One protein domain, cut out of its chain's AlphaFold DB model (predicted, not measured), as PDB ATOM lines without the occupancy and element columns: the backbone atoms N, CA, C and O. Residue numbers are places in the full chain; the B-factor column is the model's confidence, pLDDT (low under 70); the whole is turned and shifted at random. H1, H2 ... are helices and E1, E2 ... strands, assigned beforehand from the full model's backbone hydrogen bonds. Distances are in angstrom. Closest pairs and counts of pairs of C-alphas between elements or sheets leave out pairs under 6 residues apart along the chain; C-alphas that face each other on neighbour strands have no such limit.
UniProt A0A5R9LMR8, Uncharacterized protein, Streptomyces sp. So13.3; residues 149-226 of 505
ATOM      1  N   VAL A 149     -25.993 -13.039 -21.186       96.44
ATOM      2  CA  VAL A 149     -26.233 -11.850 -22.027       96.44
ATOM      3  C   VAL A 149     -27.019 -12.156 -23.310       96.44
ATOM      4  O   VAL A 149     -27.689 -11.275 -23.838       96.44
ATOM      5  N   SER A 150     -27.022 -13.396 -23.808       96.00
ATOM      6  CA  SER A 150     -27.541 -13.723 -25.150       96.00
ATOM      7  C   SER A 150     -29.016 -13.386 -25.364       96.00
ATOM      8  O   SER A 150     -29.434 -13.166 -26.495       96.00
ATOM      9  N   HIS A 151     -29.812 -13.358 -24.294       95.62
ATOM     10  CA  HIS A 151     -31.232 -13.016 -24.365       95.62
ATOM     11  C   HIS A 151     -31.476 -11.570 -24.825       95.62
ATOM     12  O   HIS A 151     -32.526 -11.305 -25.394       95.62
ATOM     13  N   LEU A 152     -30.506 -10.660 -24.650       95.94
ATOM     14  CA  LEU A 152     -30.599  -9.277 -25.138       95.94
ATOM     15  C   LEU A 152     -30.612  -9.187 -26.672       95.94
ATOM     16  O   LEU A 152     -31.041  -8.179 -27.222       95.94
ATOM     17  N   PHE A 153     -30.171 -10.243 -27.361       96.19
ATOM     18  CA  PHE A 153     -30.133 -10.329 -28.823       96.19
ATOM     19  C   PHE A 153     -31.286 -11.157 -29.407       96.19
ATOM     20  O   PHE A 153     -31.252 -11.497 -30.586       96.19
ATOM     21  N   ALA A 154     -32.277 -11.529 -28.592       94.44
ATOM     22  CA  ALA A 154     -33.482 -12.187 -29.083       94.44
ATOM     23  C   ALA A 154     -34.336 -11.204 -29.902       94.44
ATOM     24  O   ALA A 154     -34.402 -10.019 -29.565       94.44
ATOM     25  N   ASP A 155     -35.015 -11.700 -30.941       90.81
ATOM     26  CA  ASP A 155     -35.844 -10.879 -31.836       90.81
ATOM     27  C   ASP A 155     -36.860 -10.036 -31.049       90.81
ATOM     28  O   ASP A 155     -37.066  -8.863 -31.354       90.81
ATOM     29  N   GLU A 156     -37.441 -10.592 -29.980       91.38
ATOM     30  CA  GLU A 156     -38.386  -9.880 -29.119       91.38
ATOM     31  C   GLU A 156     -37.756  -8.640 -28.470       91.38
ATOM     32  O   GLU A 156     -38.378  -7.577 -28.454       91.38
ATOM     33  N   CYS A 157     -36.515  -8.736 -27.984       89.00
ATOM     34  CA  CYS A 157     -35.796  -7.601 -27.402       89.00
ATOM     35  C   CYS A 157     -35.448  -6.556 -28.466       89.00
ATOM     36  O   CYS A 157     -35.601  -5.359 -28.229       89.00
ATOM     37  N   LEU A 158     -35.030  -6.992 -29.655       89.94
ATOM     38  CA  LEU A 158     -34.588  -6.092 -30.721       89.94
ATOM     39  C   LEU A 158     -35.732  -5.329 -31.405       89.94
ATOM     40  O   LEU A 158     -35.474  -4.362 -32.120       89.94
ATOM     41  N   THR A 159     -36.990  -5.713 -31.167       87.44
ATOM     42  CA  THR A 159     -38.160  -4.993 -31.701       87.44
ATOM     43  C   THR A 159     -38.460  -3.668 -30.995       87.44
ATOM     44  O   THR A 159     -39.191  -2.847 -31.546       87.44
ATOM     45  N   ALA A 160     -37.902  -3.436 -29.803       85.12
ATOM     46  CA  ALA A 160     -38.148  -2.236 -29.007       85.12
ATOM     47  C   ALA A 160     -36.854  -1.446 -28.758       85.12
ATOM     48  O   ALA A 160     -35.798  -2.031 -28.508       85.12
ATOM     49  N   ALA A 161     -36.944  -0.111 -28.746       82.94
ATOM     50  CA  ALA A 161     -35.786   0.764 -28.538       82.94
ATOM     51  C   ALA A 161     -34.989   0.445 -27.249       82.94
ATOM     52  O   ALA A 161     -33.764   0.344 -27.333       82.94
ATOM     53  N   PRO A 162     -35.618   0.173 -26.081       84.94
ATOM     54  CA  PRO A 162     -34.880  -0.215 -24.875       84.94
ATOM     55  C   PRO A 162     -34.035  -1.485 -25.042       84.94
ATOM     56  O   PRO A 162     -32.927  -1.567 -24.515       84.94
ATOM     57  N   GLY A 163     -34.542  -2.479 -25.777       89.50
ATOM     58  CA  GLY A 163     -33.807  -3.721 -26.013       89.50
ATOM     59  C   GLY A 163     -32.664  -3.535 -27.009       89.50
ATOM     60  O   GLY A 163     -31.585  -4.089 -26.800       89.50
ATOM     61  N   GLN A 164     -32.841  -2.681 -28.022       90.25
ATOM     62  CA  GLN A 164     -31.750  -2.286 -28.919       90.25
ATOM     63  C   GLN A 164     -30.627  -1.564 -28.162       90.25
ATOM     64  O   GLN A 164     -29.466  -1.919 -28.341       90.25
ATOM     65  N   ILE A 165     -30.952  -0.624 -27.265       86.94
ATOM     66  CA  ILE A 165     -29.965   0.082 -26.427       86.94
ATOM     67  C   ILE A 165     -29.166  -0.909 -25.569       86.94
ATOM     68  O   ILE A 165     -27.934  -0.869 -25.562       86.94
ATOM     69  N   ALA A 166     -29.846  -1.847 -24.903       91.25
ATOM     70  CA  ALA A 166     -29.183  -2.874 -24.101       91.25
ATOM     71  C   ALA A 166     -28.255  -3.770 -24.947       91.25
ATOM     72  O   ALA A 166     -27.146  -4.091 -24.519       91.25
ATOM     73  N   ALA A 167     -28.671  -4.142 -26.163       95.06
ATOM     74  CA  ALA A 167     -27.864  -4.934 -27.091       95.06
ATOM     75  C   ALA A 167     -26.636  -4.167 -27.620       95.06
ATOM     76  O   ALA A 167     -25.544  -4.734 -27.678       95.06
ATOM     77  N   ILE A 168     -26.788  -2.879 -27.960       92.69
ATOM     78  CA  ILE A 168     -25.684  -1.983 -28.353       92.69
ATOM     79  C   ILE A 168     -24.628  -1.952 -27.250       92.69
ATOM     80  O   ILE A 168     -23.447  -2.171 -27.510       92.69
ATOM     81  N   GLN A 169     -25.053  -1.731 -26.007       92.44
ATOM     82  CA  GLN A 169     -24.138  -1.644 -24.874       92.44
ATOM     83  C   GLN A 169     -23.484  -2.985 -24.553       92.44
ATOM     84  O   GLN A 169     -22.296  -3.029 -24.247       92.44
ATOM     85  N   ALA A 170     -24.220  -4.090 -24.676       95.50
ATOM     86  CA  ALA A 170     -23.648  -5.422 -24.522       95.50
ATOM     87  C   ALA A 170     -22.533  -5.696 -25.545       95.50
ATOM     88  O   ALA A 170     -21.518  -6.288 -25.181       95.50
ATOM     89  N   LEU A 171     -22.690  -5.251 -26.798       95.75
ATOM     90  CA  LEU A 171     -21.629  -5.336 -27.809       95.75
ATOM     91  C   LEU A 171     -20.463  -4.392 -27.495       95.75
ATOM     92  O   LEU A 171     -19.317  -4.815 -27.605       95.75
ATOM     93  N   ALA A 172     -20.731  -3.167 -27.035       92.56
ATOM     94  CA  ALA A 172     -19.690  -2.206 -26.660       92.56
ATOM     95  C   ALA A 172     -18.777  -2.717 -25.526       92.56
ATOM     96  O   ALA A 172     -17.607  -2.362 -25.459       92.56
ATOM     97  N   PHE A 173     -19.263  -3.616 -24.662       93.56
ATOM     98  CA  PHE A 173     -18.425  -4.275 -23.650       93.56
ATOM     99  C   PHE A 173     -17.370  -5.232 -24.234       93.56
ATOM    100  O   PHE A 173     -16.435  -5.614 -23.528       93.56
ATOM    101  N   LEU A 174     -17.526  -5.655 -25.490       94.00
ATOM    102  CA  LEU A 174     -16.606  -6.560 -26.182       94.00
ATOM    103  C   LEU A 174     -15.533  -5.811 -26.990       94.00
ATOM    104  O   LEU A 174     -14.568  -6.432 -27.441       94.00
ATOM    105  N   SER A 175     -15.673  -4.497 -27.159       92.44
ATOM    106  CA  SER A 175     -14.698  -3.621 -27.813       92.44
ATOM    107  C   SER A 175     -13.889  -2.810 -26.778       92.44
ATOM    108  O   SER A 175     -14.189  -2.842 -25.579       92.44
ATOM    109  N   PRO A 176     -12.795  -2.139 -27.190       90.12
ATOM    110  CA  PRO A 176     -12.030  -1.270 -26.299       90.12
ATOM    111  C   PRO A 176     -12.889  -0.138 -25.719       90.12
ATOM    112  O   PRO A 176     -13.602   0.544 -26.447       90.12
ATOM    113  N   GLN A 177     -12.764   0.112 -24.415       87.38
ATOM    114  CA  GLN A 177     -13.440   1.218 -23.722       87.38
ATOM    115  C   GLN A 177     -12.725   2.564 -23.940       87.38
ATOM    116  O   GLN A 177     -13.328   3.628 -23.813       87.38
ATOM    117  N   SER A 178     -11.411   2.521 -24.172       85.88
ATOM    118  CA  SER A 178     -10.538   3.689 -24.274       85.88
ATOM    119  C   SER A 178      -9.267   3.350 -25.042       85.88
ATOM    120  O   SER A 178      -8.906   2.185 -25.217       85.88
ATOM    121  N   PHE A 179      -8.559   4.393 -25.469       85.56
ATOM    122  CA  PHE A 179      -7.256   4.286 -26.112       85.56
ATOM    123  C   PHE A 179      -6.229   5.055 -25.289       85.56
ATOM    124  O   PHE A 179      -6.421   6.231 -24.975       85.56
ATOM    125  N   SER A 180      -5.128   4.394 -24.945       84.81
ATOM    126  CA  SER A 180      -3.970   5.028 -24.320       84.81
ATOM    127  C   SER A 180      -2.751   4.947 -25.234       84.81
ATOM    128  O   SER A 180      -2.782   4.348 -26.308       84.81
ATOM    129  N   GLN A 181      -1.628   5.526 -24.801       81.56
ATOM    130  CA  GLN A 181      -0.361   5.410 -25.539       81.56
ATOM    131  C   GLN A 181       0.103   3.953 -25.702       81.56
ATOM    132  O   GLN A 181       0.933   3.669 -26.560       81.56
ATOM    133  N   SER A 182      -0.401   3.041 -24.865       84.50
ATOM    134  CA  SER A 182      -0.091   1.609 -24.925       84.50
ATOM    135  C   SER A 182      -1.046   0.819 -25.827       84.50
ATOM    136  O   SER A 182      -0.850  -0.383 -25.999       84.50
ATOM    137  N   GLY A 183      -2.037   1.485 -26.425       87.06
ATOM    138  CA  GLY A 183      -3.021   0.892 -27.323       87.06
ATOM    139  C   GLY A 183      -4.437   0.856 -26.736       87.06
ATOM    140  O   GLY A 183      -4.738   1.601 -25.800       87.06
ATOM    141  N   PRO A 184      -5.324   0.027 -27.312       88.75
ATOM    142  CA  PRO A 184      -6.694  -0.128 -26.837       88.75
ATOM    143  C   PRO A 184      -6.752  -0.785 -25.451       88.75
ATOM    144  O   PRO A 184      -6.002  -1.718 -25.156       88.75
ATOM    145  N   GLU A 185      -7.676  -0.320 -24.615       89.88
ATOM    146  CA  GLU A 185      -7.910  -0.807 -23.255       89.88
ATOM    147  C   GLU A 185      -9.333  -1.355 -23.130       89.88
ATOM    148  O   GLU A 185     -10.287  -0.713 -23.552       89.88
ATOM    149  N   TRP A 186      -9.493  -2.529 -22.521       91.69
ATOM    150  CA  TRP A 186     -10.798  -3.155 -22.286       91.69
ATOM    151  C   TRP A 186     -11.235  -2.984 -20.833       91.69
ATOM    152  O   TRP A 186     -10.409  -2.788 -19.941       91.69
ATOM    153  N   HIS A 187     -12.535  -3.151 -20.576       86.19
ATOM    154  CA  HIS A 187     -13.067  -3.208 -19.211       86.19
ATOM    155  C   HIS A 187     -12.415  -4.319 -18.363       86.19
ATOM    156  O   HIS A 187     -12.291  -4.171 -17.145       86.19
ATOM    157  N   SER A 188     -12.002  -5.426 -18.992       85.88
ATOM    158  CA  SER A 188     -11.164  -6.468 -18.393       85.88
ATOM    159  C   SER A 188     -10.406  -7.263 -19.461       85.88
ATOM    160  O   SER A 188     -10.862  -7.380 -20.601       85.88
ATOM    161  N   ASP A 189      -9.281  -7.875 -19.077       83.62
ATOM    162  CA  ASP A 189      -8.500  -8.753 -19.963       83.62
ATOM    163  C   ASP A 189      -9.313  -9.966 -20.449       83.62
ATOM    164  O   ASP A 189      -9.121 -10.447 -21.562       83.62
ATOM    165  N   ASP A 190     -10.273 -10.435 -19.646       85.12
ATOM    166  CA  ASP A 190     -11.156 -11.541 -20.023       85.12
ATOM    167  C   ASP A 190     -12.077 -11.199 -21.202       85.12
ATOM    168  O   ASP A 190     -12.397 -12.075 -22.011       85.12
ATOM    169  N   LEU A 191     -12.511  -9.942 -21.316       88.31
ATOM    170  CA  LEU A 191     -13.400  -9.517 -22.397       88.31
ATOM    171  C   LEU A 191     -12.660  -9.416 -23.731       88.31
ATOM    172  O   LEU A 191     -13.227  -9.785 -24.759       88.31
ATOM    173  N   ARG A 192     -11.380  -9.024 -23.700       87.62
ATOM    174  CA  ARG A 192     -10.524  -8.890 -24.887       87.62
ATOM    175  C   ARG A 192     -10.510 -10.153 -25.750       87.62
ATOM    176  O   ARG A 192     -10.656 -10.075 -26.964       87.62
ATOM    177  N   ASP A 193     -10.381 -11.316 -25.117       88.44
ATOM    178  CA  ASP A 193     -10.277 -12.597 -25.825       88.44
ATOM    179  C   ASP A 193     -11.621 -13.334 -25.934       88.44
ATOM    180  O   ASP A 193     -11.674 -14.472 -26.406       88.44
ATOM    181  N   LEU A 194     -12.729 -12.746 -25.466       92.06
ATOM    182  CA  LEU A 194     -13.996 -13.468 -25.335       92.06
ATOM    183  C   LEU A 194     -14.549 -13.933 -26.690       92.06
ATOM    184  O   LEU A 194     -14.997 -15.074 -26.800       92.06
ATOM    185  N   VAL A 195     -14.448 -13.092 -27.722       92.38
ATOM    186  CA  VAL A 195     -14.866 -13.417 -29.099       92.38
ATOM    187  C   VAL A 195     -14.055 -14.584 -29.666       92.38
ATOM    188  O   VAL A 195     -14.604 -15.465 -30.327       92.38
ATOM    189  N   SER A 196     -12.757 -14.631 -29.358       89.50
ATOM    190  CA  SER A 196     -11.861 -15.710 -29.782       89.50
ATOM    191  C   SER A 196     -12.109 -17.016 -29.020       89.50
ATOM    192  O   SER A 196     -11.919 -18.102 -29.570       89.50
ATOM    193  N   ARG A 197     -12.533 -16.936 -27.750       91.94
ATOM    194  CA  ARG A 197     -12.756 -18.100 -26.874       91.94
ATOM    195  C   ARG A 197     -14.142 -18.727 -27.018       91.94
ATOM    196  O   ARG A 197     -14.271 -19.940 -26.865       91.94
ATOM    197  N   ASP A 198     -15.171 -17.930 -27.287       94.25
ATOM    198  CA  ASP A 198     -16.554 -18.392 -27.398       94.25
ATOM    199  C   ASP A 198     -17.139 -18.009 -28.756       94.25
ATOM    200  O   ASP A 198     -17.572 -16.882 -29.003       94.25
ATOM    201  N   ARG A 199     -17.187 -19.015 -29.634       94.38
ATOM    202  CA  ARG A 199     -17.630 -18.890 -31.024       94.38
ATOM    203  C   ARG A 199     -19.028 -18.289 -31.173       94.38
ATOM    204  O   ARG A 199     -19.317 -17.713 -32.212       94.38
ATOM    205  N   ARG A 200     -19.889 -18.380 -30.158       96.56
ATOM    206  CA  ARG A 200     -21.237 -17.802 -30.228       96.56
ATOM    207  C   ARG A 200     -21.193 -16.277 -30.352       96.56
ATOM    208  O   ARG A 200     -21.974 -15.722 -31.114       96.56
ATOM    209  N   TRP A 201     -20.241 -15.617 -29.686       96.62
ATOM    210  CA  TRP A 201     -20.019 -14.173 -29.836       96.62
ATOM    211  C   TRP A 201     -19.528 -13.812 -31.233       96.62
ATOM    212  O   TRP A 201     -20.016 -12.852 -31.822       96.62
ATOM    213  N   LEU A 202     -18.605 -14.607 -31.776       95.94
ATOM    214  CA  LEU A 202     -18.128 -14.437 -33.144       95.94
ATOM    215  C   LEU A 202     -19.270 -14.590 -34.154       95.94
ATOM    216  O   LEU A 202     -19.468 -13.710 -34.986       95.94
ATOM    217  N   ASP A 203     -20.037 -15.678 -34.062       95.19
ATOM    218  CA  ASP A 203     -21.152 -15.959 -34.967       95.19
ATOM    219  C   ASP A 203     -22.231 -14.861 -34.868       95.19
ATOM    220  O   ASP A 203     -22.763 -14.433 -35.894       95.19
ATOM    221  N   LEU A 204     -22.504 -14.348 -33.658       96.12
ATOM    222  CA  LEU A 204     -23.402 -13.211 -33.431       96.12
ATOM    223  C   LEU A 204     -22.899 -11.943 -34.128       96.12
ATOM    224  O   LEU A 204     -23.639 -11.353 -34.912       96.12
ATOM    225  N   CYS A 205     -21.655 -11.525 -33.874       96.31
ATOM    226  CA  CYS A 205     -21.109 -10.291 -34.447       96.31
ATOM    227  C   CYS A 205     -21.014 -10.388 -35.972       96.31
ATOM    228  O   CYS A 205     -21.391  -9.458 -36.679       96.31
ATOM    229  N   VAL A 206     -20.605 -11.546 -36.499       94.38
ATOM    230  CA  VAL A 206     -20.632 -11.811 -37.940       94.38
ATOM    231  C   VAL A 206     -22.062 -11.712 -38.472       94.38
ATOM    232  O   VAL A 206     -22.274 -11.056 -39.488       94.38
ATOM    233  N   GLY A 207     -23.056 -12.308 -37.811       91.81
ATOM    234  CA  GLY A 207     -24.461 -12.235 -38.227       91.81
ATOM    235  C   GLY A 207     -25.029 -10.811 -38.222       91.81
ATOM    236  O   GLY A 207     -25.735 -10.431 -39.155       91.81
ATOM    237  N   LEU A 208     -24.672 -10.019 -37.210       93.56
ATOM    238  CA  LEU A 208     -25.148  -8.651 -37.011       93.56
ATOM    239  C   LEU A 208     -24.369  -7.591 -37.791       93.56
ATOM    240  O   LEU A 208     -24.818  -6.454 -37.832       93.56
ATOM    241  N   ARG A 209     -23.237  -7.915 -38.425       92.94
ATOM    242  CA  ARG A 209     -22.330  -6.918 -39.030       92.94
ATOM    243  C   ARG A 209     -22.968  -5.990 -40.077       92.94
ATOM    244  O   ARG A 209     -22.418  -4.931 -40.341       92.94
ATOM    245  N   ASP A 210     -24.108  -6.356 -40.665       84.44
ATOM    246  CA  ASP A 210     -24.871  -5.514 -41.608       84.44
ATOM    247  C   ASP A 210     -26.259  -5.135 -41.070       84.44
ATOM    248  O   ASP A 210     -27.103  -4.635 -41.806       84.44
ATOM    249  N   HIS A 211     -26.522  -5.410 -39.792       87.62
ATOM    250  CA  HIS A 211     -27.738  -4.981 -39.124       87.62
ATOM    251  C   HIS A 211     -27.772  -3.449 -39.074       87.62
ATOM    252  O   HIS A 211     -26.788  -2.812 -38.702       87.62
ATOM    253  N   GLU A 212     -28.921  -2.858 -39.393       80.06
ATOM    254  CA  GLU A 212     -29.074  -1.406 -39.528       80.06
ATOM    255  C   GLU A 212     -28.735  -0.650 -38.238       80.06
ATOM    256  O   GLU A 212     -28.034   0.349 -38.280       80.06
ATOM    257  N   VAL A 213     -29.172  -1.152 -37.081       83.00
ATOM    258  CA  VAL A 213     -28.860  -0.558 -35.767       83.00
ATOM    259  C   VAL A 213     -27.561  -1.116 -35.161       83.00
ATOM    260  O   VAL A 213     -26.625  -0.373 -34.893       83.00
ATOM    261  N   LEU A 214     -27.467  -2.439 -34.976       90.62
ATOM    262  CA  LEU A 214     -26.367  -3.091 -34.247       90.62
ATOM    263  C   LEU A 214     -25.067  -3.276 -35.047       90.62
ATOM    264  O   LEU A 214     -24.044  -3.644 -34.469       90.62
ATOM    265  N   GLY A 215     -25.088  -3.057 -36.365       90.12
ATOM    266  CA  GLY A 215     -23.970  -3.399 -37.243       90.12
ATOM    267  C   GLY A 215     -22.688  -2.637 -36.939       90.12
ATOM    268  O   GLY A 215     -21.617  -3.231 -37.022       90.12
ATOM    269  N   GLY A 216     -22.787  -1.366 -36.533       88.06
ATOM    270  CA  GLY A 216     -21.628  -0.559 -36.136       88.06
ATOM    271  C   GLY A 216     -20.867  -1.202 -34.981       88.06
ATOM    272  O   GLY A 216     -19.704  -1.565 -35.132       88.06
ATOM    273  N   GLN A 217     -21.563  -1.466 -33.872       92.25
ATOM    274  CA  GLN A 217     -20.942  -2.101 -32.709       92.25
ATOM    275  C   GLN A 217     -20.454  -3.522 -33.002       92.25
ATOM    276  O   GLN A 217     -19.368  -3.900 -32.578       92.25
ATOM    277  N   ALA A 218     -21.205  -4.312 -33.773       95.12
ATOM    278  CA  ALA A 218     -20.768  -5.654 -34.153       95.12
ATOM    279  C   ALA A 218     -19.448  -5.638 -34.950       95.12
ATOM    280  O   ALA A 218     -18.594  -6.501 -34.743       95.12
ATOM    281  N   ARG A 219     -19.260  -4.659 -35.842       93.88
ATOM    282  CA  ARG A 219     -18.020  -4.486 -36.609       93.88
ATOM    283  C   ARG A 219     -16.864  -3.992 -35.750       93.88
ATOM    284  O   ARG A 219     -15.775  -4.540 -35.884       93.88
ATOM    285  N   GLU A 220     -17.106  -3.068 -34.824       91.75
ATOM    286  CA  GLU A 220     -16.089  -2.636 -33.856       91.75
ATOM    287  C   GLU A 220     -15.575  -3.810 -33.012       91.75
ATOM    288  O   GLU A 220     -14.372  -3.979 -32.830       91.75
ATOM    289  N   VAL A 221     -16.460  -4.714 -32.585       94.19
ATOM    290  CA  VAL A 221     -16.044  -5.944 -31.893       94.19
ATOM    291  C   VAL A 221     -15.171  -6.832 -32.788       94.19
ATOM    292  O   VAL A 221     -14.147  -7.352 -32.344       94.19
ATOM    293  N   LEU A 222     -15.533  -6.994 -34.065       94.56
ATOM    294  CA  LEU A 222     -14.742  -7.778 -35.023       94.56
ATOM    295  C   LEU A 222     -13.389  -7.125 -35.356       94.56
ATOM    296  O   LEU A 222     -12.424  -7.855 -35.580       94.56
ATOM    297  N   LYS A 223     -13.309  -5.786 -35.367       91.81
ATOM    298  CA  LYS A 223     -12.103  -4.983 -35.650       91.81
ATOM    299  C   LYS A 223     -10.973  -5.274 -34.676       91.81
ATOM    300  O   LYS A 223      -9.820  -5.358 -35.092       91.81
ATOM    301  N   TYR A 224     -11.304  -5.479 -33.404       91.62
ATOM    302  CA  TYR A 224     -10.312  -5.737 -32.361       91.62
ATOM    303  C   TYR A 224     -10.180  -7.215 -31.958       91.62
ATOM    304  O   TYR A 224      -9.344  -7.541 -31.113       91.62
ATOM    305  N   ALA A 225     -10.961  -8.114 -32.562       91.88
ATOM    306  CA  ALA A 225     -10.819  -9.556 -32.378       91.88
ATOM    307  C   ALA A 225      -9.677 -10.139 -33.237       91.88
ATOM    308  O   ALA A 225      -9.252  -9.541 -34.224       91.88
ATOM    309  N   ASP A 226      -9.181 -11.330 -32.876       90.94
ATOM    310  CA  ASP A 226      -8.071 -11.985 -33.586       90.94
ATOM    311  C   ASP A 226      -8.426 -12.234 -35.072       90.94
ATOM    312  O   ASP A 226      -9.350 -13.011 -35.357       90.94
TER     313      ASP A 226
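This is residues 149 to 226 of the 505 residues of an uncharacterized protein of Streptomyces sp. So13.3 (UniProt A0A5R9LMR8). What shape do these coordinates make? The model is an elongated helical body in which H3 and H7 run nearly side by side, offset along their length and overlapping only in part, while H6 folds back on H7 as a helical hairpin. The short helices H1 and H2 lie at one end of the long axis, H1 packing on H3, and the small strand hairpin of E1 and E2 makes the opposite end, from which the short H4 and H5 lead to H6. What is it built of? The printed part has 78 residues, with seven named helices and two named strands in the order H1 H2 H3 E1 E2 H4 H5 H6 H7; the sheet E1 - E2 is antiparallel and the class is mostly helix. How large is it? It is compact, with a radius of gyration of the C-alphas of 12.4 A, and spans 40 by 22 by 21 A.

What do the first helices touch? H1, residues 149 to 153, touches H3, residues 161 to 172; their closest C-alphas, those of Leu 152 and Ala 167, are 5.5 A apart. H2, residues 155 to 158, touches H3 only at the corner, with the closest C-alphas, those of Cys 157 and Gly 163, 4.6 A apart. How do the strands pair? E1, residues 178 to 180, and E2, residues 183 to 185, form an antiparallel hairpin at 142 degrees; N 180 and O 183 are within hydrogen-bond range at 2.9 A, as are N 185 and O 178 at 2.9 A. What follows the strands? H4, residues 189 to 192, and H5, residues 194 to 197, meet only through their link. H5 touches H6, residues 199 to 208, only at the corner, the closest C-alphas being those of Val 195 and Trp 201, 5.3 A apart. H6 and H7, residues 215 to 224, touch as a helical hairpin at a steep tilt of 44 degrees, opposite ways, with the closest C-alphas, those of Cys 205 and Ala 218, 4.7 A apart. How does H7 stand to H3, and what do the helix backbones show? H3 touches H7 with residues 168 to 172 alone, at a shallow tilt of 10 degrees, the same way; the closest C-alphas, those of Leu 171 and Gln 217, are 5.9 A apart. In H3, H6 and H7 every O i to N i+4 pair is within hydrogen-bond range; H1 has 0 of 1 but 2 of 2 O i to N i+3 pairs, and H2, H4 and H5 are too short for an i+4 pair.

Where does H1 begin? C-alpha 149 is at (-26.233, -11.850, -22.027). How long are the longer helices? From first to last C-alpha, H3 measures 16.5 A, H6 14.0 A and H7 14.7 A. Where does H7 end? C-alpha 224 is at (-10.312, -5.737, -32.361).

How far does it reach? The two C-alphas farthest apart, those of Glu 156 and Gln 181, are 41.1 A apart. Is anything missing, long or uncertain? The printed part has no cut and no long link; H6 to H7, with 6 residues between them, is a short link, and the other links are tight. The mean pLDDT of the printed part is 90.7, and no printed residue is under 70.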